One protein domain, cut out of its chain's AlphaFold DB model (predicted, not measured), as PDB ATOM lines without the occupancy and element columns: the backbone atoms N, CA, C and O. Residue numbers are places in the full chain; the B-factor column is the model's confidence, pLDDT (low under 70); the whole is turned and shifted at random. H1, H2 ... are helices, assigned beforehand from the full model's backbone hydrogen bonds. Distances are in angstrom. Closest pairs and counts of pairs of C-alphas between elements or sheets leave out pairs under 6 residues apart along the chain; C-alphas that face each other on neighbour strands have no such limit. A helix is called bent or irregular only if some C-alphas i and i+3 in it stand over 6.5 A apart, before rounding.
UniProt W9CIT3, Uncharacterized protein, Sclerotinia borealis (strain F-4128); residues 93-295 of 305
ATOM      1  N   SER A  93     133.095 146.473 121.308       34.94
ATOM      2  CA  SER A  93     133.341 147.380 122.449       34.94
ATOM      3  C   SER A  93     133.159 148.907 122.249       34.94
ATOM      4  O   SER A  93     133.870 149.514 121.451       34.94
ATOM      5  N   PRO A  94     132.332 149.577 123.087       35.84
ATOM      6  CA  PRO A  94     132.217 151.046 123.169       35.84
ATOM      7  C   PRO A  94     133.484 151.768 123.661       35.84
ATOM      8  O   PRO A  94     133.529 152.994 123.654       35.84
ATOM      9  N   ILE A  95     134.489 151.026 124.140       39.34
ATOM     10  CA  ILE A  95     135.663 151.571 124.843       39.34
ATOM     11  C   ILE A  95     136.943 151.457 124.003       39.34
ATOM     12  O   ILE A  95     138.000 151.923 124.415       39.34
ATOM     13  N   SER A  96     136.878 150.842 122.819       38.84
ATOM     14  CA  SER A  96     138.053 150.675 121.969       38.84
ATOM     15  C   SER A  96     137.847 151.318 120.614       38.84
ATOM     16  O   SER A  96     137.337 150.716 119.676       38.84
ATOM     17  N   SER A  97     138.309 152.557 120.485       43.16
ATOM     18  CA  SER A  97     138.314 153.254 119.203       43.16
ATOM     19  C   SER A  97     139.325 152.674 118.205       43.16
ATOM     20  O   SER A  97     139.431 153.206 117.102       43.16
ATOM     21  N   CYS A  98     140.101 151.629 118.550       38.88
ATOM     22  CA  CYS A  98     141.119 151.098 117.640       38.88
ATOM     23  C   CYS A  98     141.359 149.569 117.647       38.88
ATOM     24  O   CYS A  98     141.911 149.101 116.653       38.88
ATOM     25  N   PHE A  99     141.009 148.770 118.674       46.97
ATOM     26  CA  PHE A  99     141.370 147.329 118.710       46.97
ATOM     27  C   PHE A  99     140.517 146.449 119.642       46.97
ATOM     28  O   PHE A  99     140.248 146.807 120.786       46.97
ATOM     29  N   GLN A 100     140.184 145.228 119.225       41.06
ATOM     30  CA  GLN A 100     139.687 144.201 120.144       41.06
ATOM     31  C   GLN A 100     140.694 143.917 121.267       41.06
ATOM     32  O   GLN A 100     141.837 143.545 121.017       41.06
ATOM     33  N   SER A 101     140.219 143.981 122.506       36.75
ATOM     34  CA  SER A 101     140.858 143.424 123.695       36.75
ATOM     35  C   SER A 101     140.517 141.933 123.844       36.75
ATOM     36  O   SER A 101     139.792 141.515 124.747       36.75
ATOM     37  N   SER A 102     141.013 141.105 122.920       36.81
ATOM     38  CA  SER A 102     141.142 139.663 123.167       36.81
ATOM     39  C   SER A 102     142.269 139.057 122.320       36.81
ATOM     40  O   SER A 102     142.113 138.972 121.098       36.81
ATOM     41  N   PRO A 103     143.373 138.593 122.933       42.47
ATOM     42  CA  PRO A 103     144.485 137.988 122.201       42.47
ATOM     43  C   PRO A 103     144.102 136.673 121.502       42.47
ATOM     44  O   PRO A 103     144.700 136.339 120.487       42.47
ATOM     45  N   TYR A 104     143.062 135.961 121.957       39.75
ATOM     46  CA  TYR A 104     142.676 134.661 121.383       39.75
ATOM     47  C   TYR A 104     141.649 134.740 120.243       39.75
ATOM     48  O   TYR A 104     141.562 133.815 119.443       39.75
ATOM     49  N   HIS A 105     140.917 135.853 120.102       39.56
ATOM     50  CA  HIS A 105     140.013 136.064 118.957       39.56
ATOM     51  C   HIS A 105     140.633 136.906 117.832       39.56
ATOM     52  O   HIS A 105     140.151 136.852 116.702       39.56
ATOM     53  N   ALA A 106     141.739 137.607 118.098       41.78
ATOM     54  CA  ALA A 106     142.461 138.387 117.091       41.78
ATOM     55  C   ALA A 106     143.164 137.525 116.018       41.78
ATOM     56  O   ALA A 106     143.517 138.040 114.959       41.78
ATOM     57  N   PHE A 107     143.346 136.219 116.255       38.09
ATOM     58  CA  PHE A 107     143.885 135.295 115.248       38.09
ATOM     59  C   PHE A 107     142.847 134.863 114.201       38.09
ATOM     60  O   PHE A 107     143.229 134.489 113.096       38.09
ATOM     61  N   ALA A 108     141.549 134.923 114.519       38.19
ATOM     62  CA  ALA A 108     140.490 134.447 113.624       38.19
ATOM     63  C   ALA A 108     139.997 135.524 112.643       38.19
ATOM     64  O   ALA A 108     139.486 135.205 111.573       38.19
ATOM     65  N   THR A 109     140.176 136.802 112.972       47.66
ATOM     66  CA  THR A 109     139.791 137.923 112.111       47.66
ATOM     67  C   THR A 109     140.980 138.857 111.972       47.66
ATOM     68  O   THR A 109     141.259 139.649 112.871       47.66
ATOM     69  N   GLY A 110     141.707 138.727 110.861       49.34
ATOM     70  CA  GLY A 110     142.833 139.593 110.517       49.34
ATOM     71  C   GLY A 110     142.478 141.091 110.518       49.34
ATOM     72  O   GLY A 110     141.329 141.474 110.745       49.34
ATOM     73  N   PRO A 111     143.457 141.978 110.268       57.50
ATOM     74  CA  PRO A 111     143.226 143.420 110.301       57.50
ATOM     75  C   PRO A 111     142.044 143.817 109.407       57.50
ATOM     76  O   PRO A 111     142.001 143.416 108.245       57.50
ATOM     77  N   PHE A 112     141.139 144.644 109.949       70.25
ATOM     78  CA  PHE A 112     139.946 145.144 109.254       70.25
ATOM     79  C   PHE A 112     140.269 145.648 107.837       70.25
ATOM     80  O   PHE A 112     139.678 145.174 106.864       70.25
ATOM     81  N   LEU A 113     141.271 146.530 107.729       78.88
ATOM     82  CA  LEU A 113     141.901 146.874 106.460       78.88
ATOM     83  C   LEU A 113     143.243 146.151 106.281       78.88
ATOM     84  O   LEU A 113     144.136 146.221 107.137       78.88
ATOM     85  N   LYS A 114     143.423 145.524 105.119       83.12
ATOM     86  CA  LYS A 114     144.704 145.028 104.607       83.12
ATOM     87  C   LYS A 114     145.640 146.203 104.307       83.12
ATOM     88  O   LYS A 114     145.221 147.349 104.177       83.12
ATOM     89  N   LEU A 115     146.935 145.923 104.162       85.12
ATOM     90  CA  LEU A 115     147.942 146.959 103.898       85.12
ATOM     91  C   LEU A 115     147.618 147.798 102.647       85.12
ATOM     92  O   LEU A 115     147.694 149.021 102.704       85.12
ATOM     93  N   ASN A 116     147.224 147.157 101.543       87.19
ATOM     94  CA  ASN A 116     146.873 147.866 100.306       87.19
ATOM     95  C   ASN A 116     145.597 148.704 100.461       87.19
ATOM     96  O   ASN A 116     145.580 149.857 100.042       87.19
ATOM     97  N   GLU A 117     144.582 148.169 101.143       86.44
ATOM     98  CA  GLU A 117     143.342 148.890 101.452       86.44
ATOM     99  C   GLU A 117     143.641 150.138 102.319       86.44
ATOM    100  O   GLU A 117     143.132 151.225 102.047       86.44
ATOM    101  N   LYS A 118     144.553 150.039 103.301       87.81
ATOM    102  CA  LYS A 118     145.023 151.195 104.093       87.81
ATOM    103  C   LYS A 118     145.723 152.241 103.237       87.81
ATOM    104  O   LYS A 118     145.486 153.429 103.434       87.81
ATOM    105  N   ARG A 119     146.587 151.828 102.305       90.38
ATOM    106  CA  ARG A 119     147.285 152.750 101.391       90.38
ATOM    107  C   ARG A 119     146.301 153.501 100.495       90.38
ATOM    108  O   ARG A 119     146.418 154.720 100.359       90.38
ATOM    109  N   GLN A 120     145.325 152.792  99.925       91.44
ATOM    110  CA  GLN A 120     144.268 153.404  99.118       91.44
ATOM    111  C   GLN A 120     143.454 154.397  99.946       91.44
ATOM    112  O   GLN A 120     143.370 155.565  99.575       91.44
ATOM    113  N   LEU A 121     142.948 153.978 101.111       90.56
ATOM    114  CA  LEU A 121     142.152 154.850 101.973       90.56
ATOM    115  C   LEU A 121     142.948 156.073 102.448       90.56
ATOM    116  O   LEU A 121     142.445 157.188 102.406       90.56
ATOM    117  N   THR A 122     144.211 155.892 102.839       90.38
ATOM    118  CA  THR A 122     145.098 156.994 103.249       90.38
ATOM    119  C   THR A 122     145.267 158.013 102.124       90.38
ATOM    120  O   THR A 122     145.219 159.214 102.378       90.38
ATOM    121  N   THR A 123     145.430 157.547 100.882       91.19
ATOM    122  CA  THR A 123     145.509 158.418  99.700       91.19
ATOM    123  C   THR A 123     144.201 159.178  99.490       91.19
ATOM    124  O   THR A 123     144.232 160.398  99.371       91.19
ATOM    125  N   MET A 124     143.055 158.488  99.517       91.31
ATOM    126  CA  MET A 124     141.735 159.110  99.348       91.31
ATOM    127  C   MET A 124     141.466 160.180 100.412       91.31
ATOM    128  O   MET A 124     141.072 161.298 100.083       91.31
ATOM    129  N   LEU A 125     141.740 159.867 101.681       90.94
ATOM    130  CA  LEU A 125     141.572 160.800 102.795       90.94
ATOM    131  C   LEU A 125     142.513 161.999 102.678       90.94
ATOM    132  O   LEU A 125     142.078 163.125 102.907       90.94
ATOM    133  N   LYS A 126     143.769 161.787 102.262       89.62
ATOM    134  CA  LYS A 126     144.715 162.881 102.008       89.62
ATOM    135  C   LYS A 126     144.225 163.807 100.898       89.62
ATOM    136  O   LYS A 126     144.316 165.020 101.041       89.62
ATOM    137  N   THR A 127     143.695 163.254  99.811       91.12
ATOM    138  CA  THR A 127     143.128 164.046  98.713       91.12
ATOM    139  C   THR A 127     141.909 164.848  99.166       91.12
ATOM    140  O   THR A 127     141.755 165.993  98.754       91.12
ATOM    141  N   TRP A 128     141.056 164.268 100.013       89.75
ATOM    142  CA  TRP A 128     139.802 164.895 100.429       89.75
ATOM    143  C   TRP A 128     139.973 165.954 101.526       89.75
ATOM    144  O   TRP A 128     139.478 167.068 101.391       89.75
ATOM    145  N   VAL A 129     140.686 165.617 102.601       88.50
ATOM    146  CA  VAL A 129     140.951 166.522 103.734       88.50
ATOM    147  C   VAL A 129     142.049 167.536 103.378       88.50
ATOM    148  O   VAL A 129     142.121 168.618 103.956       88.50
ATOM    149  N   GLY A 130     142.891 167.215 102.396       87.38
ATOM    150  CA  GLY A 130     143.906 168.112 101.865       87.38
ATOM    151  C   GLY A 130     145.145 168.202 102.760       87.38
ATOM    152  O   GLY A 130     145.529 167.211 103.394       87.38
ATOM    153  N   PRO A 131     145.810 169.374 102.816       85.00
ATOM    154  CA  PRO A 131     147.051 169.536 103.560       85.00
ATOM    155  C   PRO A 131     146.845 169.284 105.043       85.00
ATOM    156  O   PRO A 131     147.824 168.988 105.709       85.00
ATOM    157  N   ASP A 132     145.609 169.326 105.554       85.56
ATOM    158  CA  ASP A 132     145.323 169.074 106.955       85.56
ATOM    159  C   ASP A 132     145.393 167.595 107.360       85.56
ATOM    160  O   ASP A 132     145.506 167.272 108.546       85.56
ATOM    161  N   TYR A 133     145.423 166.683 106.393       88.56
ATOM    162  CA  TYR A 133     145.596 165.268 106.667       88.56
ATOM    163  C   TYR A 133     147.068 164.923 106.826       88.56
ATOM    164  O   TYR A 133     147.848 165.006 105.875       88.56
ATOM    165  N   ARG A 134     147.447 164.459 108.018       89.50
ATOM    166  CA  ARG A 134     148.779 163.907 108.243       89.50
ATOM    167  C   ARG A 134     148.751 162.375 108.176       89.50
ATOM    168  O   ARG A 134     148.399 161.743 109.178       89.50
ATOM    169  N   PRO A 135     149.148 161.770 107.041       90.00
ATOM    170  CA  PRO A 135     149.254 160.322 106.933       90.00
ATOM    171  C   PRO A 135     150.411 159.795 107.787       90.00
ATOM    172  O   PRO A 135     151.411 160.480 108.001       90.00
ATOM    173  N   VAL A 136     150.289 158.549 108.232       89.38
ATOM    174  CA  VAL A 136     151.433 157.775 108.742       89.38
ATOM    175  C   VAL A 136     152.422 157.460 107.611       89.38
ATOM    176  O   VAL A 136     152.029 157.369 106.445       89.38
ATOM    177  N   SER A 137     153.696 157.219 107.934       88.44
ATOM    178  CA  SER A 137     154.647 156.730 106.928       88.44
ATOM    179  C   SER A 137     154.327 155.310 106.434       88.44
ATOM    180  O   SER A 137     153.741 154.476 107.133       88.44
ATOM    181  N   GLU A 138     154.827 154.978 105.244       87.44
ATOM    182  CA  GLU A 138     154.766 153.616 104.694       87.44
ATOM    183  C   GLU A 138     155.462 152.592 105.613       87.44
ATOM    184  O   GLU A 138     155.005 151.460 105.791       87.44
ATOM    185  N   THR A 139     156.549 153.004 106.273       87.31
ATOM    186  CA  THR A 139     157.238 152.161 107.257       87.31
ATOM    187  C   THR A 139     156.332 151.846 108.445       87.31
ATOM    188  O   THR A 139     156.328 150.706 108.922       87.31
ATOM    189  N   PHE A 140     155.549 152.819 108.914       90.06
ATOM    190  CA  PHE A 140     154.584 152.617 109.988       90.06
ATOM    191  C   PHE A 140     153.465 151.662 109.572       90.06
ATOM    192  O   PHE A 140     153.215 150.691 110.289       90.06
ATOM    193  N   LEU A 141     152.853 151.851 108.397       87.81
ATOM    194  CA  LEU A 141     151.812 150.945 107.888       87.81
ATOM    195  C   LEU A 141     152.303 149.494 107.812       87.81
ATOM    196  O   LEU A 141     151.636 148.577 108.299       87.81
ATOM    197  N   ARG A 142     153.510 149.274 107.275       85.31
ATOM    198  CA  ARG A 142     154.104 147.933 107.195       85.31
ATOM    199  C   ARG A 142     154.373 147.340 108.570       85.31
ATOM    200  O   ARG A 142     153.978 146.208 108.834       85.31
ATOM    201  N   LYS A 143     155.026 148.088 109.464       83.88
ATOM    202  CA  LYS A 143     155.434 147.585 110.788       83.88
ATOM    203  C   LYS A 143     154.275 147.365 111.750       83.88
ATOM    204  O   LYS A 143     154.458 146.644 112.730       83.88
ATOM    205  N   THR A 144     153.130 147.990 111.496       81.06
ATOM    206  CA  THR A 144     151.927 147.861 112.324       81.06
ATOM    207  C   THR A 144     150.867 146.936 111.715       81.06
ATOM    208  O   THR A 144     149.877 146.604 112.367       81.06
ATOM    209  N   SER A 145     151.101 146.425 110.502       73.31
ATOM    210  CA  SER A 145     150.253 145.395 109.892       73.31
ATOM    211  C   SER A 145     150.184 144.115 110.740       73.31
ATOM    212  O   SER A 145     149.103 143.558 110.911       73.31
ATOM    213  N   CYS A 146     151.302 143.710 111.355       67.38
ATOM    214  CA  CYS A 146     151.389 142.531 112.220       67.38
ATOM    215  C   CYS A 146     150.744 142.710 113.603       67.38
ATOM    216  O   CYS A 146     150.609 141.739 114.341       67.38
ATOM    217  N   ILE A 147     150.365 143.939 113.970       68.00
ATOM    218  CA  ILE A 147     149.740 144.248 115.264       68.00
ATOM    219  C   ILE A 147     148.250 144.599 115.108       68.00
ATOM    220  O   ILE A 147     147.656 145.170 116.011       68.00
ATOM    221  N   ALA A 148     147.660 144.281 113.948       64.88
ATOM    222  CA  ALA A 148     146.276 144.584 113.564       64.88
ATOM    223  C   ALA A 148     145.884 146.083 113.607       64.88
ATOM    224  O   ALA A 148     144.702 146.425 113.646       64.88
ATOM    225  N   CYS A 149     146.860 146.993 113.530       74.06
ATOM    226  CA  CYS A 149     146.670 148.439 113.694       74.06
ATOM    227  C   CYS A 149     145.944 149.113 112.542       74.06
ATOM    228  O   CYS A 149     146.401 149.023 111.408       74.06
ATOM    229  N   GLN A 150     144.865 149.842 112.838       80.38
ATOM    230  CA  GLN A 150     144.094 150.616 111.855       80.38
ATOM    231  C   GLN A 150     144.444 152.114 111.836       80.38
ATOM    232  O   GLN A 150     143.782 152.891 111.155       80.38
ATOM    233  N   ILE A 151     145.486 152.539 112.560       85.69
ATOM    234  CA  ILE A 151     145.935 153.938 112.565       85.69
ATOM    235  C   ILE A 151     146.538 154.274 111.195       85.69
ATOM    236  O   ILE A 151     147.558 153.708 110.800       85.69
ATOM    237  N   MET A 152     145.904 155.210 110.489       88.81
ATOM    238  CA  MET A 152     146.316 155.692 109.158       88.81
ATOM    239  C   MET A 152     146.665 157.185 109.137       88.81
ATOM    240  O   MET A 152     147.169 157.695 108.137       88.81
ATOM    241  N   PHE A 153     146.428 157.883 110.246       90.50
ATOM    242  CA  PHE A 153     146.719 159.300 110.400       90.50
ATOM    243  C   PHE A 153     147.265 159.580 111.795       90.50
ATOM    244  O   PHE A 153     147.012 158.835 112.745       90.50
ATOM    245  N   LEU A 154     148.003 160.671 111.932       89.94
ATOM    246  CA  LEU A 154     148.634 161.059 113.186       89.94
ATOM    247  C   LEU A 154     148.354 162.527 113.491       89.94
ATOM    248  O   LEU A 154     148.361 163.363 112.597       89.94
ATOM    249  N   ARG A 155     148.205 162.868 114.771       87.94
ATOM    250  CA  ARG A 155     148.080 164.271 115.181       87.94
ATOM    251  C   ARG A 155     149.385 165.042 114.950       87.94
ATOM    252  O   ARG A 155     150.460 164.567 115.321       87.94
ATOM    253  N   ARG A 156     149.289 166.232 114.361       87.44
ATOM    254  CA  ARG A 156     150.437 167.114 114.088       87.44
ATOM    255  C   ARG A 156     151.140 167.607 115.340       87.44
ATOM    256  O   ARG A 156     152.347 167.441 115.471       87.44
ATOM    257  N   ASP A 157     150.367 168.123 116.289       87.75
ATOM    258  CA  ASP A 157     150.852 168.629 117.580       87.75
ATOM    259  C   ASP A 157     151.784 167.643 118.309       87.75
ATOM    260  O   ASP A 157     152.798 168.011 118.893       87.75
ATOM    261  N   THR A 158     151.473 166.358 118.213       86.88
ATOM    262  CA  THR A 158     152.160 165.290 118.924       86.88
ATOM    263  C   THR A 158     153.366 164.807 118.123       86.88
ATOM    264  O   THR A 158     154.466 164.588 118.644       86.88
ATOM    265  N   TYR A 159     153.173 164.624 116.821       86.19
ATOM    266  CA  TYR A 159     154.057 163.806 116.008       86.19
ATOM    267  C   TYR A 159     154.756 164.581 114.865       86.19
ATOM    268  O   TYR A 159     155.610 163.988 114.212       86.19
ATOM    269  N   GLY A 160     154.503 165.885 114.697       83.50
ATOM    270  CA  GLY A 160     155.107 166.777 113.688       83.50
ATOM    271  C   GLY A 160     154.289 166.893 112.398       83.50
ATOM    272  O   GLY A 160     153.296 166.194 112.264       83.50
ATOM    273  N   ASP A 161     154.706 167.739 111.449       75.88
ATOM    274  CA  ASP A 161     153.893 168.076 110.263       75.88
ATOM    275  C   ASP A 161     154.185 167.250 109.009       75.88
ATOM    276  O   ASP A 161     153.265 167.011 108.231       75.88
ATOM    277  N   GLU A 162     155.393 166.708 108.849       67.94
ATOM    278  CA  GLU A 162     155.763 165.967 107.638       67.94
ATOM    279  C   GLU A 162     156.509 164.656 107.927       67.94
ATOM    280  O   GLU A 162     157.171 164.527 108.959       67.94
ATOM    281  N   PRO A 163     156.400 163.650 107.041       59.84
ATOM    282  CA  PRO A 163     157.171 162.411 107.109       59.84
ATOM    283  C   PRO A 163     158.652 162.550 106.696       59.84
ATOM    284  O   PRO A 163     159.371 161.555 106.812       59.84
ATOM    285  N   ASP A 164     159.134 163.733 106.285       50.12
ATOM    286  CA  ASP A 164     160.532 163.924 105.872       50.12
ATOM    287  C   ASP A 164     161.418 164.572 106.958       50.12
ATOM    288  O   ASP A 164     161.172 165.676 107.441       50.12
ATOM    289  N   VAL A 165     162.373 163.779 107.460       59.91
ATOM    290  CA  VAL A 165     163.844 163.938 107.381       59.91
ATOM    291  C   VAL A 165     164.477 162.984 108.405       59.91
ATOM    292  O   VAL A 165     165.275 162.150 108.022       59.91
ATOM    293  N   GLU A 166     164.054 162.962 109.675       63.34
ATOM    294  CA  GLU A 166     164.563 161.975 110.665       63.34
ATOM    295  C   GLU A 166     163.731 161.958 111.961       63.34
ATOM    296  O   GLU A 166     163.410 160.905 112.528       63.34
ATOM    297  N   LEU A 167     163.312 163.142 112.418       60.16
ATOM    298  CA  LEU A 167     162.590 163.324 113.679       60.16
ATOM    299  C   LEU A 167     161.175 162.720 113.647       60.16
ATOM    300  O   LEU A 167     160.768 162.030 114.582       60.16
ATOM    301  N   SER A 168     160.439 162.922 112.551       65.06
ATOM    302  CA  SER A 168     159.093 162.360 112.345       65.06
ATOM    303  C   SER A 168     159.124 160.828 112.321       65.06
ATOM    304  O   SER A 168     158.355 160.163 113.018       65.06
ATOM    305  N   GLN A 169     160.125 160.259 111.637       73.25
ATOM    306  CA  GLN A 169     160.373 158.818 111.638       73.25
ATOM    307  C   GLN A 169     160.733 158.295 113.032       73.25
ATOM    308  O   GLN A 169     160.378 157.167 113.373       73.25
ATOM    309  N   THR A 170     161.420 159.090 113.853       83.69
ATOM    310  CA  THR A 170     161.755 158.723 115.235       83.69
ATOM    311  C   THR A 170     160.501 158.671 116.106       83.69
ATOM    312  O   THR A 170     160.253 157.658 116.759       83.69
ATOM    313  N   LYS A 171     159.634 159.689 116.027       88.25
ATOM    314  CA  LYS A 171     158.359 159.716 116.763       88.25
ATOM    315  C   LYS A 171     157.415 158.580 116.354       88.25
ATOM    316  O   LYS A 171     156.770 157.978 117.214       88.25
ATOM    317  N   GLU A 172     157.356 158.247 115.064       89.56
ATOM    318  CA  GLU A 172     156.606 157.087 114.575       89.56
ATOM    319  C   GLU A 172     157.211 155.759 115.044       89.56
ATOM    320  O   GLU A 172     156.479 154.889 115.514       89.56
ATOM    321  N   LYS A 173     158.542 155.598 114.982       89.38
ATOM    322  CA  LYS A 173     159.239 154.419 115.528       89.38
ATOM    323  C   LYS A 173     158.924 154.235 117.011       89.38
ATOM    324  O   LYS A 173     158.654 153.111 117.434       89.38
ATOM    325  N   ASP A 174     158.913 155.312 117.784       91.25
ATOM    326  CA  ASP A 174     158.585 155.255 119.206       91.25
ATOM    327  C   ASP A 174     157.101 154.979 119.453       91.25
ATOM    328  O   ASP A 174     156.764 154.254 120.387       91.25
ATOM    329  N   LEU A 175     156.191 155.474 118.608       92.62
ATOM    330  CA  LEU A 175     154.786 155.058 118.649       92.62
ATOM    331  C   LEU A 175     154.632 153.556 118.362       92.62
ATOM    332  O   LEU A 175     153.910 152.879 119.085       92.62
ATOM    333  N   ILE A 176     155.343 153.010 117.372       90.56
ATOM    334  CA  ILE A 176     155.305 151.572 117.051       90.56
ATOM    335  C   ILE A 176     155.764 150.731 118.245       90.56
ATOM    336  O   ILE A 176     155.128 149.727 118.559       90.56
ATOM    337  N   LYS A 177     156.853 151.125 118.919       91.25
ATOM    338  CA  LYS A 177     157.338 150.424 120.123       91.25
ATOM    339  C   LYS A 177     156.268 150.390 121.214       91.25
ATOM    340  O   LYS A 177     156.025 149.334 121.791       91.25
ATOM    341  N   ARG A 178     155.605 151.525 121.448       91.56
ATOM    342  CA  ARG A 178     154.537 151.637 122.447       91.56
ATOM    343  C   ARG A 178     153.294 150.843 122.062       91.56
ATOM    344  O   ARG A 178     152.746 150.166 122.914       91.56
ATOM    345  N   LEU A 179     152.882 150.864 120.792       88.44
ATOM    346  CA  LEU A 179     151.744 150.072 120.302       88.44
ATOM    347  C   LEU A 179     151.990 148.566 120.420       88.44
ATOM    348  O   LEU A 179     151.064 147.828 120.736       88.44
ATOM    349  N   ARG A 180     153.226 148.107 120.180       85.81
ATOM    350  CA  ARG A 180     153.602 146.701 120.393       85.81
ATOM    351  C   ARG A 180     153.476 146.319 121.856       85.81
ATOM    352  O   ARG A 180     152.768 145.370 122.151       85.81
ATOM    353  N   LEU A 181     154.088 147.105 122.744       86.12
ATOM    354  CA  LEU A 181     153.968 146.882 124.182       86.12
ATOM    355  C   LEU A 181     152.499 146.889 124.614       86.12
ATOM    356  O   LEU A 181     152.065 145.974 125.288       86.12
ATOM    357  N   TRP A 182     151.717 147.869 124.168       85.00
ATOM    358  CA  TRP A 182     150.296 147.961 124.482       85.00
ATOM    359  C   TRP A 182     149.484 146.744 124.009       85.00
ATOM    360  O   TRP A 182     148.663 146.245 124.767       85.00
ATOM    361  N   ARG A 183     149.720 146.242 122.787       78.81
ATOM    362  CA  ARG A 183     149.056 145.031 122.267       78.81
ATOM    363  C   ARG A 183     149.454 143.786 123.056       78.81
ATOM    364  O   ARG A 183     148.609 142.938 123.319       78.81
ATOM    365  N   ASP A 184     150.740 143.660 123.359       77.00
ATOM    366  CA  ASP A 184     151.313 142.467 123.984       77.00
ATOM    367  C   ASP A 184     151.095 142.453 125.510       77.00
ATOM    368  O   ASP A 184     151.577 141.549 126.189       77.00
ATOM    369  N   PHE A 185     150.374 143.447 126.045       74.94
ATOM    370  CA  PHE A 185     150.127 143.625 127.469       74.94
ATOM    371  C   PHE A 185     148.652 143.374 127.847       74.94
ATOM    372  O   PHE A 185     147.755 143.943 127.217       74.94
ATOM    373  N   PRO A 186     148.373 142.633 128.936       68.44
ATOM    374  CA  PRO A 186     149.325 141.833 129.711       68.44
ATOM    375  C   PRO A 186     149.818 140.614 128.908       68.44
ATOM    376  O   PRO A 186     149.181 140.196 127.941       68.44
ATOM    377  N   VAL A 187     150.979 140.078 129.300       65.25
ATOM    378  CA  VAL A 187     151.702 139.017 128.573       65.25
ATOM    379  C   VAL A 187     150.816 137.783 128.343       65.25
ATOM    380  O   VAL A 187     150.027 137.404 129.205       65.25
ATOM    381  N   SER A 188     150.979 137.112 127.197       59.09
ATOM    382  CA  SER A 188     150.149 135.972 126.764       59.09
ATOM    383  C   SER A 188     150.229 134.717 127.643       59.09
ATOM    384  O   SER A 188     149.440 133.798 127.447       59.09
ATOM    385  N   ASN A 189     151.171 134.660 128.585       61.97
ATOM    386  CA  ASN A 189     151.462 133.475 129.396       61.97
ATOM    387  C   ASN A 189     150.965 133.642 130.837       61.97
ATOM    388  O   ASN A 189     151.643 133.246 131.777       61.97
ATOM    389  N   TRP A 190     149.812 134.285 131.013       66.19
ATOM    390  CA  TRP A 190     149.253 134.547 132.335       66.19
ATOM    391  C   TRP A 190     148.826 133.243 133.040       66.19
ATOM    392  O   TRP A 190     148.263 132.370 132.368       66.19
ATOM    393  N   PRO A 191     149.048 133.091 134.362       64.38
ATOM    394  CA  PRO A 191     148.590 131.918 135.104       64.38
ATOM    395  C   PRO A 191     147.083 131.668 134.925       64.38
ATOM    396  O   PRO A 191     146.267 132.588 135.004       64.38
ATOM    397  N   SER A 192     146.704 130.414 134.651       63.75
ATOM    398  CA  SER A 192     145.339 130.034 134.226       63.75
ATOM    399  C   SER A 192     144.235 130.264 135.273       63.75
ATOM    400  O   SER A 192     143.061 130.401 134.936       63.75
ATOM    401  N   ASN A 193     144.630 130.322 136.538       62.62
ATOM    402  CA  ASN A 193     143.840 130.595 137.736       62.62
ATOM    403  C   ASN A 193     143.514 132.088 137.924       62.62
ATOM    404  O   ASN A 193     142.536 132.410 138.598       62.62
ATOM    405  N   ILE A 194     144.272 133.003 137.309       62.56
ATOM    406  CA  ILE A 194     143.974 134.437 137.343       62.56
ATOM    407  C   ILE A 194     143.245 134.807 136.044       62.56
ATOM    408  O   ILE A 194     143.833 134.761 134.959       62.56
ATOM    409  N   PRO A 195     141.964 135.216 136.099       58.69
ATOM    410  CA  PRO A 195     141.223 135.550 134.893       58.69
ATOM    411  C   PRO A 195     141.898 136.703 134.146       58.69
ATOM    412  O   PRO A 195     142.084 137.774 134.716       58.69
ATOM    413  N   PHE A 196     142.156 136.538 132.846       54.16
ATOM    414  CA  PHE A 196     142.735 137.581 131.980       54.16
ATOM    415  C   PHE A 196     141.934 138.903 131.984       54.16
ATOM    416  O   PHE A 196     142.455 139.965 131.671       54.16
ATOM    417  N   ARG A 197     140.644 138.849 132.351       56.25
ATOM    418  CA  ARG A 197     139.749 140.013 132.497       56.25
ATOM    419  C   ARG A 197     139.548 140.456 133.945       56.25
ATOM    420  O   ARG A 197     138.572 141.143 134.241       56.25
ATOM    421  N   SER A 198     140.424 140.034 134.851       60.28
ATOM    422  CA  SER A 198     140.411 140.515 136.225       60.28
ATOM    423  C   SER A 198     140.478 142.049 136.219       60.28
ATOM    424  O   SER A 198     141.262 142.610 135.451       60.28
ATOM    425  N   PRO A 199     139.717 142.756 137.076       55.38
ATOM    426  CA  PRO A 199     139.864 144.203 137.266       55.38
ATOM    427  C   PRO A 199     141.306 144.632 137.590       55.38
ATOM    428  O   PRO A 199     141.653 145.800 137.422       55.38
ATOM    429  N   MET A 200     142.128 143.680 138.040       55.16
ATOM    430  CA  MET A 200     143.550 143.822 138.349       55.16
ATOM    431  C   MET A 200     144.442 143.871 137.099       55.16
ATOM    432  O   MET A 200     145.546 144.398 137.159       55.16
ATOM    433  N   LEU A 201     143.966 143.362 135.960       59.03
ATOM    434  CA  LEU A 201     144.664 143.340 134.675       59.03
ATOM    435  C   LEU A 201     144.165 144.472 133.780       59.03
ATOM    436  O   LEU A 201     143.584 144.261 132.712       59.03
ATOM    437  N   ARG A 202     144.371 145.710 134.237       64.19
ATOM    438  CA  ARG A 202     144.145 146.870 133.376       64.19
ATOM    439  C   ARG A 202     145.140 146.825 132.220       64.19
ATOM    440  O   ARG A 202     146.336 146.664 132.418       64.19
ATOM    441  N   THR A 203     144.656 146.988 130.996       71.00
ATOM    442  CA  THR A 203     145.554 147.220 129.861       71.00
ATOM    443  C   THR A 203     146.269 148.551 130.063       71.00
ATOM    444  O   THR A 203     145.680 149.487 130.609       71.00
ATOM    445  N   LEU A 204     147.498 148.670 129.564       82.38
ATOM    446  CA  LEU A 204     148.169 149.966 129.472       82.38
ATOM    447  C   LEU A 204     147.298 150.976 128.692       82.38
ATOM    448  O   LEU A 204     146.454 150.573 127.878       82.38
ATOM    449  N   PRO A 205     147.493 152.289 128.888       86.56
ATOM    450  CA  PRO A 205     146.759 153.295 128.131       86.56
ATOM    451  C   PRO A 205     147.090 153.183 126.638       86.56
ATOM    452  O   PRO A 205     148.217 152.849 126.265       86.56
ATOM    453  N   ASN A 206     146.125 153.483 125.764       85.62
ATOM    454  CA  ASN A 206     146.368 153.505 124.320       85.62
ATOM    455  C   ASN A 206     147.400 154.607 123.986       85.62
ATOM    456  O   ASN A 206     147.146 155.773 124.282       85.62
ATOM    457  N   PRO A 207     148.544 154.287 123.353       89.56
ATOM    458  CA  PRO A 207     149.596 155.271 123.075       89.56
ATOM    459  C   PRO A 207     149.273 156.265 121.959       89.56
ATOM    460  O   PRO A 207     150.042 157.211 121.742       89.56
ATOM    461  N   TYR A 208     148.186 156.052 121.219       88.50
ATOM    462  CA  TYR A 208     147.798 156.930 120.129       88.50
ATOM    463  C   TYR A 208     147.401 158.321 120.633       88.50
ATOM    464  O   TYR A 208     146.513 158.474 121.462       88.50
ATOM    465  N   GLY A 209     148.067 159.350 120.104       88.06
ATOM    466  CA  GLY A 209     147.781 160.748 120.417       88.06
ATOM    467  C   GLY A 209     148.368 161.264 121.733       88.06
ATOM    468  O   GLY A 209     148.113 162.420 122.051       88.06
ATOM    469  N   MET A 210     149.148 160.456 122.465       90.00
ATOM    470  CA  MET A 210     149.731 160.836 123.766       90.00
ATOM    471  C   MET A 210     151.194 161.305 123.703       90.00
ATOM    472  O   MET A 210     151.700 161.898 124.649       90.00
ATOM    473  N   GLY A 211     151.938 160.999 122.633       90.12
ATOM    474  CA  GLY A 211     153.350 161.411 122.552       90.12
ATOM    475  C   GLY A 211     154.188 160.887 123.730       90.12
ATOM    476  O   GLY A 211     154.062 159.723 124.095       90.12
ATOM    477  N   MET A 212     155.047 161.714 124.319       90.56
ATOM    478  CA  MET A 212     155.897 161.293 125.444       90.56
ATOM    479  C   MET A 212     155.137 161.138 126.770       90.56
ATOM    480  O   MET A 212     155.583 160.385 127.631       90.56
ATOM    481  N   GLU A 213     153.964 161.758 126.908       92.44
ATOM    482  CA  GLU A 213     153.116 161.677 128.111       92.44
ATOM    483  C   GLU A 213     152.554 160.268 128.346       92.44
ATOM    484  O   GLU A 213     152.103 159.926 129.444       92.44
ATOM    485  N   TRP A 214     152.622 159.414 127.321       94.75
ATOM    486  CA  TRP A 214     152.270 158.009 127.450       94.75
ATOM    487  C   TRP A 214     153.103 157.297 128.518       94.75
ATOM    488  O   TRP A 214     152.544 156.517 129.278       94.75
ATOM    489  N   TYR A 215     154.410 157.571 128.608       94.25
ATOM    490  CA  TYR A 215     155.301 156.867 129.535       94.25
ATOM    491  C   TYR A 215     154.913 157.034 131.009       94.25
ATOM    492  O   TYR A 215     154.647 156.015 131.643       94.25
ATOM    493  N   PRO A 216     154.800 158.257 131.569       93.94
ATOM    494  CA  PRO A 216     154.390 158.419 132.963       93.94
ATOM    495  C   PRO A 216     152.967 157.905 133.219       93.94
ATOM    496  O   PRO A 216     152.675 157.421 134.309       93.94
ATOM    497  N   THR A 217     152.075 157.960 132.225       92.81
ATOM    498  CA  THR A 217     150.715 157.414 132.362       92.81
ATOM    499  C   THR A 217     150.730 155.887 132.434       92.81
ATOM    500  O   THR A 217     150.164 155.311 133.358       92.81
ATOM    501  N   ALA A 218     151.438 155.233 131.512       91.44
ATOM    502  CA  ALA A 218     151.604 153.785 131.482       91.44
ATOM    503  C   ALA A 218     152.350 153.268 132.721       91.44
ATOM    504  O   ALA A 218     151.946 152.266 133.298       91.44
ATOM    505  N   ALA A 219     153.388 153.979 133.166       91.12
ATOM    506  CA  ALA A 219     154.123 153.684 134.392       91.12
ATOM    507  C   ALA A 219     153.224 153.761 135.635       91.12
ATOM    508  O   ALA A 219     153.299 152.900 136.507       91.12
ATOM    509  N   ARG A 220     152.327 154.751 135.706       89.56
ATOM    510  CA  ARG A 220     151.359 154.861 136.804       89.56
ATOM    511  C   ARG A 220     150.353 153.715 136.796       89.56
ATOM    512  O   ARG A 220     150.067 153.168 137.855       89.56
ATOM    513  N   ASP A 221     149.842 153.335 135.628       86.38
ATOM    514  CA  ASP A 221     148.936 152.189 135.513       86.38
ATOM    515  C   ASP A 221     149.641 150.878 135.877       86.38
ATOM    516  O   ASP A 221     149.073 150.076 136.612       86.38
ATOM    517  N   MET A 222     150.898 150.709 135.455       83.94
ATOM    518  CA  MET A 222     151.761 149.590 135.847       83.94
ATOM    519  C   MET A 222     151.939 149.531 137.367       83.94
ATOM    520  O   MET A 222     151.610 148.521 137.983       83.94
ATOM    521  N   LYS A 223     152.342 150.642 137.991       82.62
ATOM    522  CA  LYS A 223     152.453 150.754 139.451       82.62
ATOM    523  C   LYS A 223     151.132 150.419 140.144       82.62
ATOM    524  O   LYS A 223     151.123 149.715 141.144       82.62
ATOM    525  N   ASN A 224     150.008 150.918 139.638       79.94
ATOM    526  CA  ASN A 224     148.709 150.644 140.241       79.94
ATOM    527  C   ASN A 224     148.393 149.145 140.202       79.94
ATOM    528  O   ASN A 224     148.012 148.602 141.232       79.94
ATOM    529  N   MET A 225     148.595 148.474 139.059       76.75
ATOM    530  CA  MET A 225     148.436 147.015 138.953       76.75
ATOM    531  C   MET A 225     149.288 146.286 139.996       76.75
ATOM    532  O   MET A 225     148.782 145.439 140.724       76.75
ATOM    533  N   MET A 226     150.543 146.707 140.130       71.31
ATOM    534  CA  MET A 226     151.497 146.175 141.099       71.31
ATOM    535  C   MET A 226     151.054 146.390 142.560       71.31
ATOM    536  O   MET A 226     151.118 145.468 143.371       71.31
ATOM    537  N   CYS A 227     150.544 147.577 142.915       67.50
ATOM    538  CA  CYS A 227     150.018 147.863 144.256       67.50
ATOM    539  C   CYS A 227     148.761 147.048 144.586       67.50
ATOM    540  O   CYS A 227     148.586 146.643 145.734       67.50
ATOM    541  N   TYR A 228     147.891 146.796 143.601       68.25
ATOM    542  CA  TYR A 228     146.716 145.943 143.796       68.25
ATOM    543  C   TYR A 228     147.097 144.493 144.131       68.25
ATOM    544  O   TYR A 228     146.325 143.825 144.814       68.25
ATOM    545  N   TRP A 229     148.268 144.014 143.699       66.19
ATOM    546  CA  TRP A 229     148.742 142.661 144.006       66.19
ATOM    547  C   TRP A 229     149.277 142.508 145.426       66.19
ATOM    548  O   TRP A 229     148.935 141.528 146.075       66.19
ATOM    549  N   GLY A 230     149.972 143.515 145.967       58.16
ATOM    550  CA  GLY A 230     150.487 143.462 147.345       58.16
ATOM    551  C   GLY A 230     149.414 143.314 148.439       58.16
ATOM    552  O   GLY A 230     149.728 143.011 149.584       58.16
ATOM    553  N   GLY A 231     148.131 143.524 148.115       54.88
ATOM    554  CA  GLY A 231     147.014 143.261 149.030       54.88
ATOM    555  C   GLY A 231     146.573 141.793 149.101       54.88
ATOM    556  O   GLY A 231     145.842 141.432 150.022       54.88
ATOM    557  N   TYR A 232     146.990 140.955 148.148       54.84
ATOM    558  CA  TYR A 232     146.594 139.544 148.043       54.84
ATOM    559  C   TYR A 232     147.639 138.567 148.595       54.84
ATOM    560  O   TYR A 232     147.296 137.410 148.839       54.84
ATOM    561  N   ASP A 233     148.851 139.040 148.897       52.22
ATOM    562  CA  ASP A 233     149.907 138.270 149.575       52.22
ATOM    563  C   ASP A 233     149.414 137.694 150.925       52.22
ATOM    564  O   ASP A 233     149.823 136.621 151.357       52.22
ATOM    565  N   LEU A 234     148.444 138.359 151.564       50.91
ATOM    566  CA  LEU A 234     147.830 137.939 152.832       50.91
ATOM    567  C   LEU A 234     146.746 136.851 152.688       50.91
ATOM    568  O   LEU A 234     146.246 136.355 153.697       50.91
ATOM    569  N   ALA A 235     146.349 136.490 151.463       54.84
ATOM    570  CA  ALA A 235     145.235 135.575 151.193       54.84
ATOM    571  C   ALA A 235     145.657 134.106 150.972       54.84
ATOM    572  O   ALA A 235     144.817 133.285 150.610       54.84
ATOM    573  N   GLY A 236     146.935 133.761 151.185       52.41
ATOM    574  CA  GLY A 236     147.433 132.380 151.078       52.41
ATOM    575  C   GLY A 236     147.639 131.868 149.647       52.41
ATOM    576  O   GLY A 236     147.761 130.665 149.448       52.41
ATOM    577  N   LEU A 237     147.679 132.769 148.661       55.78
ATOM    578  CA  LEU A 237     147.927 132.480 147.238       55.78
ATOM    579  C   LEU A 237     149.337 132.929 146.796       55.78
ATOM    580  O   LEU A 237     149.555 133.230 145.628       55.78
ATOM    581  N   GLN A 238     150.268 133.049 147.746       63.47
ATOM    582  CA  GLN A 238     151.549 133.741 147.575       63.47
ATOM    583  C   GLN A 238     152.370 133.199 146.392       63.47
ATOM    584  O   GLN A 238     152.746 133.979 145.525       63.47
ATOM    585  N   ASP A 239     152.507 131.877 146.273       63.12
ATOM    586  CA  ASP A 239     153.272 131.236 145.192       63.12
ATOM    587  C   ASP A 239     152.719 131.567 143.788       63.12
ATOM    588  O   ASP A 239     153.468 131.861 142.859       63.12
ATOM    589  N   GLU A 240     151.391 131.594 143.623       66.12
ATOM    590  CA  GLU A 240     150.746 131.892 142.334       66.12
ATOM    591  C   GLU A 240     150.856 133.382 141.960       66.12
ATOM    592  O   GLU A 240     150.860 133.747 140.777       66.12
ATOM    593  N   TRP A 241     150.935 134.258 142.965       72.62
ATOM    594  CA  TRP A 241     151.120 135.694 142.773       72.62
ATOM    595  C   TRP A 241     152.568 136.060 142.499       72.62
ATOM    596  O   TRP A 241     152.804 136.936 141.666       72.62
ATOM    597  N   ASP A 242     153.513 135.384 143.141       72.38
ATOM    598  CA  ASP A 242     154.938 135.526 142.862       72.38
ATOM    599  C   ASP A 242     155.234 135.103 141.413       72.38
ATOM    600  O   ASP A 242     155.888 135.843 140.672       72.38
ATOM    601  N   ASP A 243     154.623 134.007 140.944       73.44
ATOM    602  CA  ASP A 243     154.677 133.583 139.540       73.44
ATOM    603  C   ASP A 243     154.085 134.637 138.585       73.44
ATOM    604  O   ASP A 243     154.686 134.983 137.562       73.44
ATOM    605  N   ALA A 244     152.913 135.197 138.904       74.62
ATOM    606  CA  ALA A 244     152.279 136.234 138.086       74.62
ATOM    607  C   ALA A 244     153.112 137.529 138.027       74.62
ATOM    608  O   ALA A 244     153.251 138.144 136.962       74.62
ATOM    609  N   GLN A 245     153.687 137.932 139.163       77.19
ATOM    610  CA  GLN A 245     154.590 139.072 139.288       77.19
ATOM    611  C   GLN A 245     155.866 138.852 138.472       77.19
ATOM    612  O   GLN A 245     156.275 139.744 137.722       77.19
ATOM    613  N   PHE A 246     156.446 137.653 138.533       77.12
ATOM    614  CA  PHE A 246     157.613 137.278 137.742       77.12
ATOM    615  C   PHE A 246     157.326 137.265 136.236       77.12
ATOM    616  O   PHE A 246     158.119 137.791 135.451       77.12
ATOM    617  N   ILE A 247     156.186 136.714 135.812       78.00
ATOM    618  CA  ILE A 247     155.771 136.697 134.402       78.00
ATOM    619  C   ILE A 247     155.558 138.123 133.890       78.00
ATOM    620  O   ILE A 247     156.025 138.457 132.794       78.00
ATOM    621  N   LEU A 248     154.897 138.984 134.677       79.12
ATOM    622  CA  LEU A 248     154.750 140.398 134.337       79.12
ATOM    623  C   LEU A 248     156.125 141.056 134.186       79.12
ATOM    624  O   LEU A 248     156.382 141.684 133.158       79.12
ATOM    625  N   LEU A 249     156.990 140.918 135.195       79.88
ATOM    626  CA  LEU A 249     158.317 141.527 135.211       79.88
ATOM    627  C   LEU A 249     159.146 141.068 134.007       79.88
ATOM    628  O   LEU A 249     159.713 141.900 133.303       79.88
ATOM    629  N   SER A 250     159.135 139.769 133.712       78.94
ATOM    630  CA  SER A 250     159.827 139.173 132.567       78.94
ATOM    631  C   SER A 250     159.323 139.722 131.230       78.94
ATOM    632  O   SER A 250     160.121 140.016 130.341       78.94
ATOM    633  N   GLY A 251     158.005 139.904 131.076       78.69
ATOM    634  CA  GLY A 251     157.414 140.496 129.869       78.69
ATOM    635  C   GLY A 251     157.615 142.011 129.753       78.69
ATOM    636  O   GLY A 251     157.608 142.561 128.651       78.69
ATOM    637  N   TYR A 252     157.801 142.696 130.880       83.75
ATOM    638  CA  TYR A 252     158.080 144.128 130.952       83.75
ATOM    639  C   TYR A 252     159.570 144.454 130.757       83.75
ATOM    640  O   TYR A 252     159.895 145.492 130.165       83.75
ATOM    641  N   HIS A 253     160.473 143.571 131.179       84.69
ATOM    642  CA  HIS A 253     161.912 143.747 131.041       84.69
ATOM    643  C   HIS A 253     162.326 143.895 129.565       84.69
ATOM    644  O   HIS A 253     161.824 143.223 128.664       84.69
ATOM    645  N   GLY A 254     163.222 144.842 129.275       83.12
ATOM    646  CA  GLY A 254     163.673 145.127 127.905       83.12
ATOM    647  C   GLY A 254     162.646 145.833 127.001       83.12
ATOM    648  O   GLY A 254     162.944 146.141 125.834       83.12
ATOM    649  N   THR A 255     161.452 146.157 127.508       90.19
ATOM    650  CA  THR A 255     160.449 146.931 126.765       90.19
ATOM    651  C   THR A 255     160.820 148.416 126.664       90.19
ATOM    652  O   THR A 255     161.793 148.896 127.246       90.19
ATOM    653  N   CYS A 256     160.062 149.185 125.873       92.50
ATOM    654  CA  CYS A 256     160.275 150.634 125.797       92.50
ATOM    655  C   CYS A 256     159.939 151.362 127.107       92.50
ATOM    656  O   CYS A 256     160.592 152.358 127.400       92.50
ATOM    657  N   LEU A 257     158.978 150.856 127.890       92.62
ATOM    658  CA  LEU A 257     158.632 151.423 129.192       92.62
ATOM    659  C   LEU A 257     159.747 151.159 130.208       92.62
ATOM    660  O   LEU A 257     160.200 152.107 130.837       92.62
ATOM    661  N   TRP A 258     160.266 149.928 130.272       92.69
ATOM    662  CA  TRP A 258     161.399 149.585 131.142       92.69
ATOM    663  C   TRP A 258     162.632 150.443 130.850       92.69
ATOM    664  O   TRP A 258     163.176 151.089 131.741       92.69
ATOM    665  N   ARG A 259     163.012 150.574 129.570       93.62
ATOM    666  CA  ARG A 259     164.129 151.455 129.180       93.62
ATOM    667  C   ARG A 259     163.899 152.917 129.559       93.62
ATOM    668  O   ARG A 259     164.864 153.639 129.768       93.62
ATOM    669  N   TRP A 260     162.648 153.380 129.572       94.88
ATOM    670  CA  TRP A 260     162.330 154.741 129.995       94.88
ATOM    671  C   TRP A 260     162.458 154.897 131.513       94.88
ATOM    672  O   TRP A 260     163.034 155.892 131.947       94.88
ATOM    673  N   VAL A 261     161.997 153.913 132.296       94.00
ATOM    674  CA  VAL A 261     162.125 153.886 133.765       94.00
ATOM    675  C   VAL A 261     163.592 153.895 134.208       94.00
ATOM    676  O   VAL A 261     163.946 154.611 135.139       94.00
ATOM    677  N   HIS A 262     164.454 153.170 133.498       93.38
ATOM    678  CA  HIS A 262     165.894 153.072 133.784       93.38
ATOM    679  C   HIS A 262     166.757 154.130 133.094       93.38
ATOM    680  O   HIS A 262     167.980 154.121 133.207       93.38
ATOM    681  N   LYS A 263     166.147 155.052 132.349       92.94
ATOM    682  CA  LYS A 263     166.880 156.187 131.792       92.94
ATOM    683  C   LYS A 263     167.178 157.191 132.901       92.94
ATOM    684  O   LYS A 263     166.300 157.430 133.722       92.94
ATOM    685  N   ASP A 264     168.350 157.816 132.822       86.75
ATOM    686  CA  ASP A 264     168.794 158.903 133.696       86.75
ATOM    687  C   ASP A 264     167.674 159.903 134.041       86.75
ATOM    688  O   ASP A 264     166.959 160.408 133.164       86.75
ATOM    689  N   ASP A 265     167.556 160.153 135.341       89.81
ATOM    690  CA  ASP A 265     166.536 160.959 135.982       89.81
ATOM    691  C   ASP A 265     166.885 162.456 135.983       89.81
ATOM    692  O   ASP A 265     166.013 163.267 136.284       89.81
ATOM    693  N   GLU A 266     168.114 162.874 135.649       86.25
ATOM    694  CA  GLU A 266     168.584 164.271 135.767       86.25
ATOM    695  C   GLU A 266     167.585 165.313 135.235       86.25
ATOM    696  O   GLU A 266     167.354 166.349 135.864       86.25
ATOM    697  N   LYS A 267     166.949 165.009 134.098       88.12
ATOM    698  CA  LYS A 267     166.035 165.908 133.373       88.12
ATOM    699  C   LYS A 267     164.561 165.740 133.741       88.12
ATOM    700  O   LYS A 267     163.721 166.455 133.194       88.12
ATOM    701  N   ASP A 268     164.239 164.804 134.623       91.00
ATOM    702  CA  ASP A 268     162.862 164.499 134.980       91.00
ATOM    703  C   ASP A 268     162.330 165.425 136.077       91.00
ATOM    704  O   ASP A 268     163.042 165.850 136.994       91.00
ATOM    705  N   VAL A 269     161.031 165.711 135.988       92.81
ATOM    706  CA  VAL A 269     160.288 166.400 137.049       92.81
ATOM    707  C   VAL A 269     160.210 165.521 138.308       92.81
ATOM    708  O   VAL A 269     160.227 164.290 138.180       92.81
ATOM    709  N   PRO A 270     160.110 166.110 139.516       93.69
ATOM    710  CA  PRO A 270     160.124 165.360 140.775       93.69
ATOM    711  C   PRO A 270     159.125 164.198 140.823       93.69
ATOM    712  O   PRO A 270     159.464 163.107 141.270       93.69
ATOM    713  N   GLU A 271     157.917 164.389 140.294       91.81
ATOM    714  CA  GLU A 271     156.869 163.366 140.285       91.81
ATOM    715  C   GLU A 271     157.249 162.154 139.426       91.81
ATOM    716  O   GLU A 271     156.931 161.016 139.769       91.81
ATOM    717  N   THR A 272     157.944 162.390 138.311       92.50
ATOM    718  CA  THR A 272     158.431 161.329 137.423       92.50
ATOM    719  C   THR A 272     159.577 160.564 138.073       92.50
ATOM    720  O   THR A 272     159.597 159.340 137.978       92.50
ATOM    721  N   LYS A 273     160.482 161.256 138.777       93.62
ATOM    722  CA  LYS A 273     161.583 160.626 139.525       93.62
ATOM    723  C   LYS A 273     161.056 159.654 140.573       93.62
ATOM    724  O   LYS A 273     161.407 158.481 140.544       93.62
ATOM    725  N   ILE A 274     160.120 160.119 141.402       93.38
ATOM    726  CA  ILE A 274     159.468 159.298 142.431       93.38
ATOM    727  C   ILE A 274     158.770 158.089 141.796       93.38
ATOM    728  O   ILE A 274     158.869 156.974 142.299       93.38
ATOM    729  N   LEU A 275     158.063 158.285 140.677       93.12
ATOM    730  CA  LEU A 275     157.379 157.188 139.993       93.12
ATOM    731  C   LEU A 275     158.360 156.133 139.462       93.12
ATOM    732  O   LEU A 275     158.085 154.938 139.572       93.12
ATOM    733  N   LYS A 276     159.482 156.560 138.878       94.69
ATOM    734  CA  LYS A 276     160.524 155.652 138.392       94.69
ATOM    735  C   LYS A 276     161.201 154.907 139.534       94.69
ATOM    736  O   LYS A 276     161.361 153.699 139.437       94.69
ATOM    737  N   GLU A 277     161.556 155.609 140.606       92.81
ATOM    738  CA  GLU A 277     162.140 155.028 141.815       92.81
ATOM    739  C   GLU A 277     161.239 153.933 142.388       92.81
ATOM    740  O   GLU A 277     161.681 152.799 142.516       92.81
ATOM    741  N   GLN A 278     159.947 154.213 142.563       90.19
ATOM    742  CA  GLN A 278     158.975 153.232 143.055       90.19
ATOM    743  C   GLN A 278     158.844 151.995 142.161       90.19
ATOM    744  O   GLN A 278     158.639 150.888 142.656       90.19
ATOM    745  N   LEU A 279     158.929 152.166 140.838       89.12
ATOM    746  CA  LEU A 279     158.927 151.029 139.919       89.12
ATOM    747  C   LEU A 279     160.221 150.217 140.041       89.12
ATOM    748  O   LEU A 279     160.146 148.996 140.094       89.12
ATOM    749  N   ARG A 280     161.383 150.868 140.155       90.81
ATOM    750  CA  ARG A 280     162.677 150.189 140.341       90.81
ATOM    751  C   ARG A 280     162.752 149.448 141.679       90.81
ATOM    752  O   ARG A 280     163.173 148.298 141.702       90.81
ATOM    753  N   GLU A 281     162.277 150.049 142.769       87.50
ATOM    754  CA  GLU A 281     162.159 149.393 144.081       87.50
ATOM    755  C   GLU A 281     161.290 148.132 144.005       87.50
ATOM    756  O   GLU A 281     161.624 147.089 144.564       87.50
ATOM    757  N   PHE A 282     160.179 148.210 143.273       81.44
ATOM    758  CA  PHE A 282     159.305 147.066 143.060       81.44
ATOM    759  C   PHE A 282     159.972 145.966 142.221       81.44
ATOM    760  O   PHE A 282     159.829 144.787 142.543       81.44
ATOM    761  N   GLU A 283     160.715 146.334 141.171       84.94
ATOM    762  CA  GLU A 283     161.504 145.390 140.368       84.94
ATOM    763  C   GLU A 283     162.507 144.622 141.249       84.94
ATOM    764  O   GLU A 283     162.551 143.394 141.184       84.94
ATOM    765  N   VAL A 284     163.244 145.321 142.121       83.31
ATOM    766  CA  VAL A 284     164.179 144.703 143.079       83.31
ATOM    767  C   VAL A 284     163.447 143.749 144.020       83.31
ATOM    768  O   VAL A 284     163.857 142.602 144.167       83.31
ATOM    769  N   ARG A 285     162.314 144.180 144.585       80.50
ATOM    770  CA  ARG A 285     161.519 143.373 145.519       80.50
ATOM    771  C   ARG A 285     161.029 142.052 144.917       80.50
ATOM    772  O   ARG A 285     160.972 141.059 145.630       80.50
ATOM    773  N   ILE A 286     160.649 142.032 143.637       75.00
ATOM    774  CA  ILE A 286     160.264 140.783 142.953       75.00
ATOM    775  C   ILE A 286     161.490 139.914 142.672       75.00
ATOM    776  O   ILE A 286     161.414 138.692 142.773       75.00
ATOM    777  N   LEU A 287     162.610 140.519 142.274       72.69
ATOM    778  CA  LEU A 287     163.804 139.770 141.887       72.69
ATOM    779  C   LEU A 287     164.526 139.155 143.088       72.69
ATOM    780  O   LEU A 287     165.003 138.033 142.972       72.69
ATOM    781  N   GLU A 288     164.596 139.839 144.230       69.75
ATOM    782  CA  GLU A 288     165.344 139.392 145.415       69.75
ATOM    783  C   GLU A 288     165.001 137.957 145.873       69.75
ATOM    784  O   GLU A 288     165.926 137.145 145.989       69.75
ATOM    785  N   PRO A 289     163.720 137.577 146.070       64.69
ATOM    786  CA  PRO A 289     163.355 136.212 146.453       64.69
ATOM    787  C   PRO A 289     163.727 135.178 145.385       64.69
ATOM    788  O   PRO A 289     164.203 134.090 145.700       64.69
ATOM    789  N   ILE A 290     163.551 135.523 144.110       59.91
ATOM    790  CA  ILE A 290     163.758 134.613 142.975       59.91
ATOM    791  C   ILE A 290     165.251 134.351 142.776       59.91
ATOM    792  O   ILE A 290     165.690 133.214 142.604       59.91
ATOM    793  N   VAL A 291     166.054 135.406 142.854       53.38
ATOM    794  CA  VAL A 291     167.510 135.362 142.754       53.38
ATOM    795  C   VAL A 291     168.100 134.593 143.940       53.38
ATOM    796  O   VAL A 291     168.911 133.698 143.719       53.38
ATOM    797  N   GLY A 292     167.632 134.847 145.168       51.81
ATOM    798  CA  GLY A 292     168.094 134.155 146.377       51.81
ATOM    799  C   GLY A 292     167.742 132.663 146.442       51.81
ATOM    800  O   GLY A 292     168.480 131.894 147.056       51.81
ATOM    801  N   VAL A 293     166.656 132.236 145.789       49.44
ATOM    802  CA  VAL A 293     166.254 130.819 145.695       49.44
ATOM    803  C   VAL A 293     166.970 130.090 144.551       49.44
ATOM    804  O   VAL A 293     167.250 128.898 144.668       49.44
ATOM    805  N   THR A 294     167.297 130.784 143.454       44.88
ATOM    806  CA  THR A 294     167.823 130.134 142.238       44.88
ATOM    807  C   THR A 294     169.354 130.160 142.143       44.88
ATOM    808  O   THR A 294     169.940 129.250 141.557       44.88
ATOM    809  N   TYR A 295     170.030 131.155 142.730       43.66
ATOM    810  CA  TYR A 295     171.488 131.280 142.679       43.66
ATOM    811  C   TYR A 295     172.032 131.928 143.964       43.66
ATOM    812  O   TYR A 295     171.673 133.046 144.312       43.66
TER     813      TYR A 295
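Overview. This is residues 93 to 295 of the 305 residues of an uncharacterized protein of Sclerotinia borealis (strain F-4128) (UniProt W9CIT3). Helices are strung one after another from H1 at one end, through H2 and H4, to a group of three helices, H5, H6 and H8, at the other end, where H8, the longest helix, crosses both H5 and H6 steeply. The short H7 sits at the join, touching H4 and H5, and the long link 184 to 210 loops out between H4 and H5. The printed part has 203 residues with eight named helices, H1 to H8 in chain order, and no named strand: an all-helix domain. It is compact, with a radius of gyration of the C-alphas of 19.3 A, and spans 61 by 45 by 32 A.

Along the chain. After residues 93 to 114, with no named element, H1 is residues 115 to 132, 22.5 A long, from C-alpha 115 at (147.942, 146.959, 103.898). H1 has a kink of 60 degrees near residue 126 and is irregular: C-alphas 128 and 131 are 9.2 A apart. H2 is residues 138 to 145, H3 156 to 159 and H4 167 to 183, 24.3 A long. H5 is residues 211 to 229, 28.9 A, and H6 238 to 252, 20.7 A. H5 is neither bent nor irregular, but only just: C-alphas 211 and 214 are 6.1 A apart. H7 is residues 256 to 261. H8, residues 270 to 294, is 36.1 A long and ends at C-alpha 294 at (167.823, 130.134, 142.238). H8 has a kink of 26 degrees near residue 288 and is only just irregular, with C-alphas 286 and 289 6.53 A apart.

Arrangement. H1 touches H2 with residues 115 to 118 alone, opposite ways at a steep tilt of 50 degrees; the closest C-alphas, Leu 115 and Ser 145, are 6.6 A apart. H2 touches H4 the same way at a shallow tilt of 2 degrees, closest at C-alphas 140 and 172, 6.7 A. H3 only just touches H4, with 3 pairs of C-alphas within 8 A, closest at 159 and 171, 6.0 A. H7 is about perpendicular to H4, at 85 degrees, and touches it, closest at C-alphas 177 and 256, 6.4 A. H7 also touches H5, closest at C-alphas 215 and 257, 6.4 A. H8 touches H5 at a steep tilt of 47 degrees, closest at C-alphas 223 and 279, 6.5 A, and H6 at 59 degrees, also steep, closest at C-alphas 246 and 286, 6.8 A. H1 and H8 are apart. Every O i to N i+4 pair is within hydrogen-bond range in H2, H4, H6 and H7, against 12 of 14 in H1, 13 of 15 in H5 and 19 of 21 in H8; H3 is too short for one.

Size, cuts and confidence. The two C-alphas farthest apart, those of Trp 128 and Tyr 295, are 62.6 A apart. The printed part has no cut, and the link from H4 to H5, 27 residues, is long. The mean pLDDT of the printed part is 75.7; 68 residues are under 70, among them 93 to 111, 186 to 202, 227 to 240 and 288 to 295.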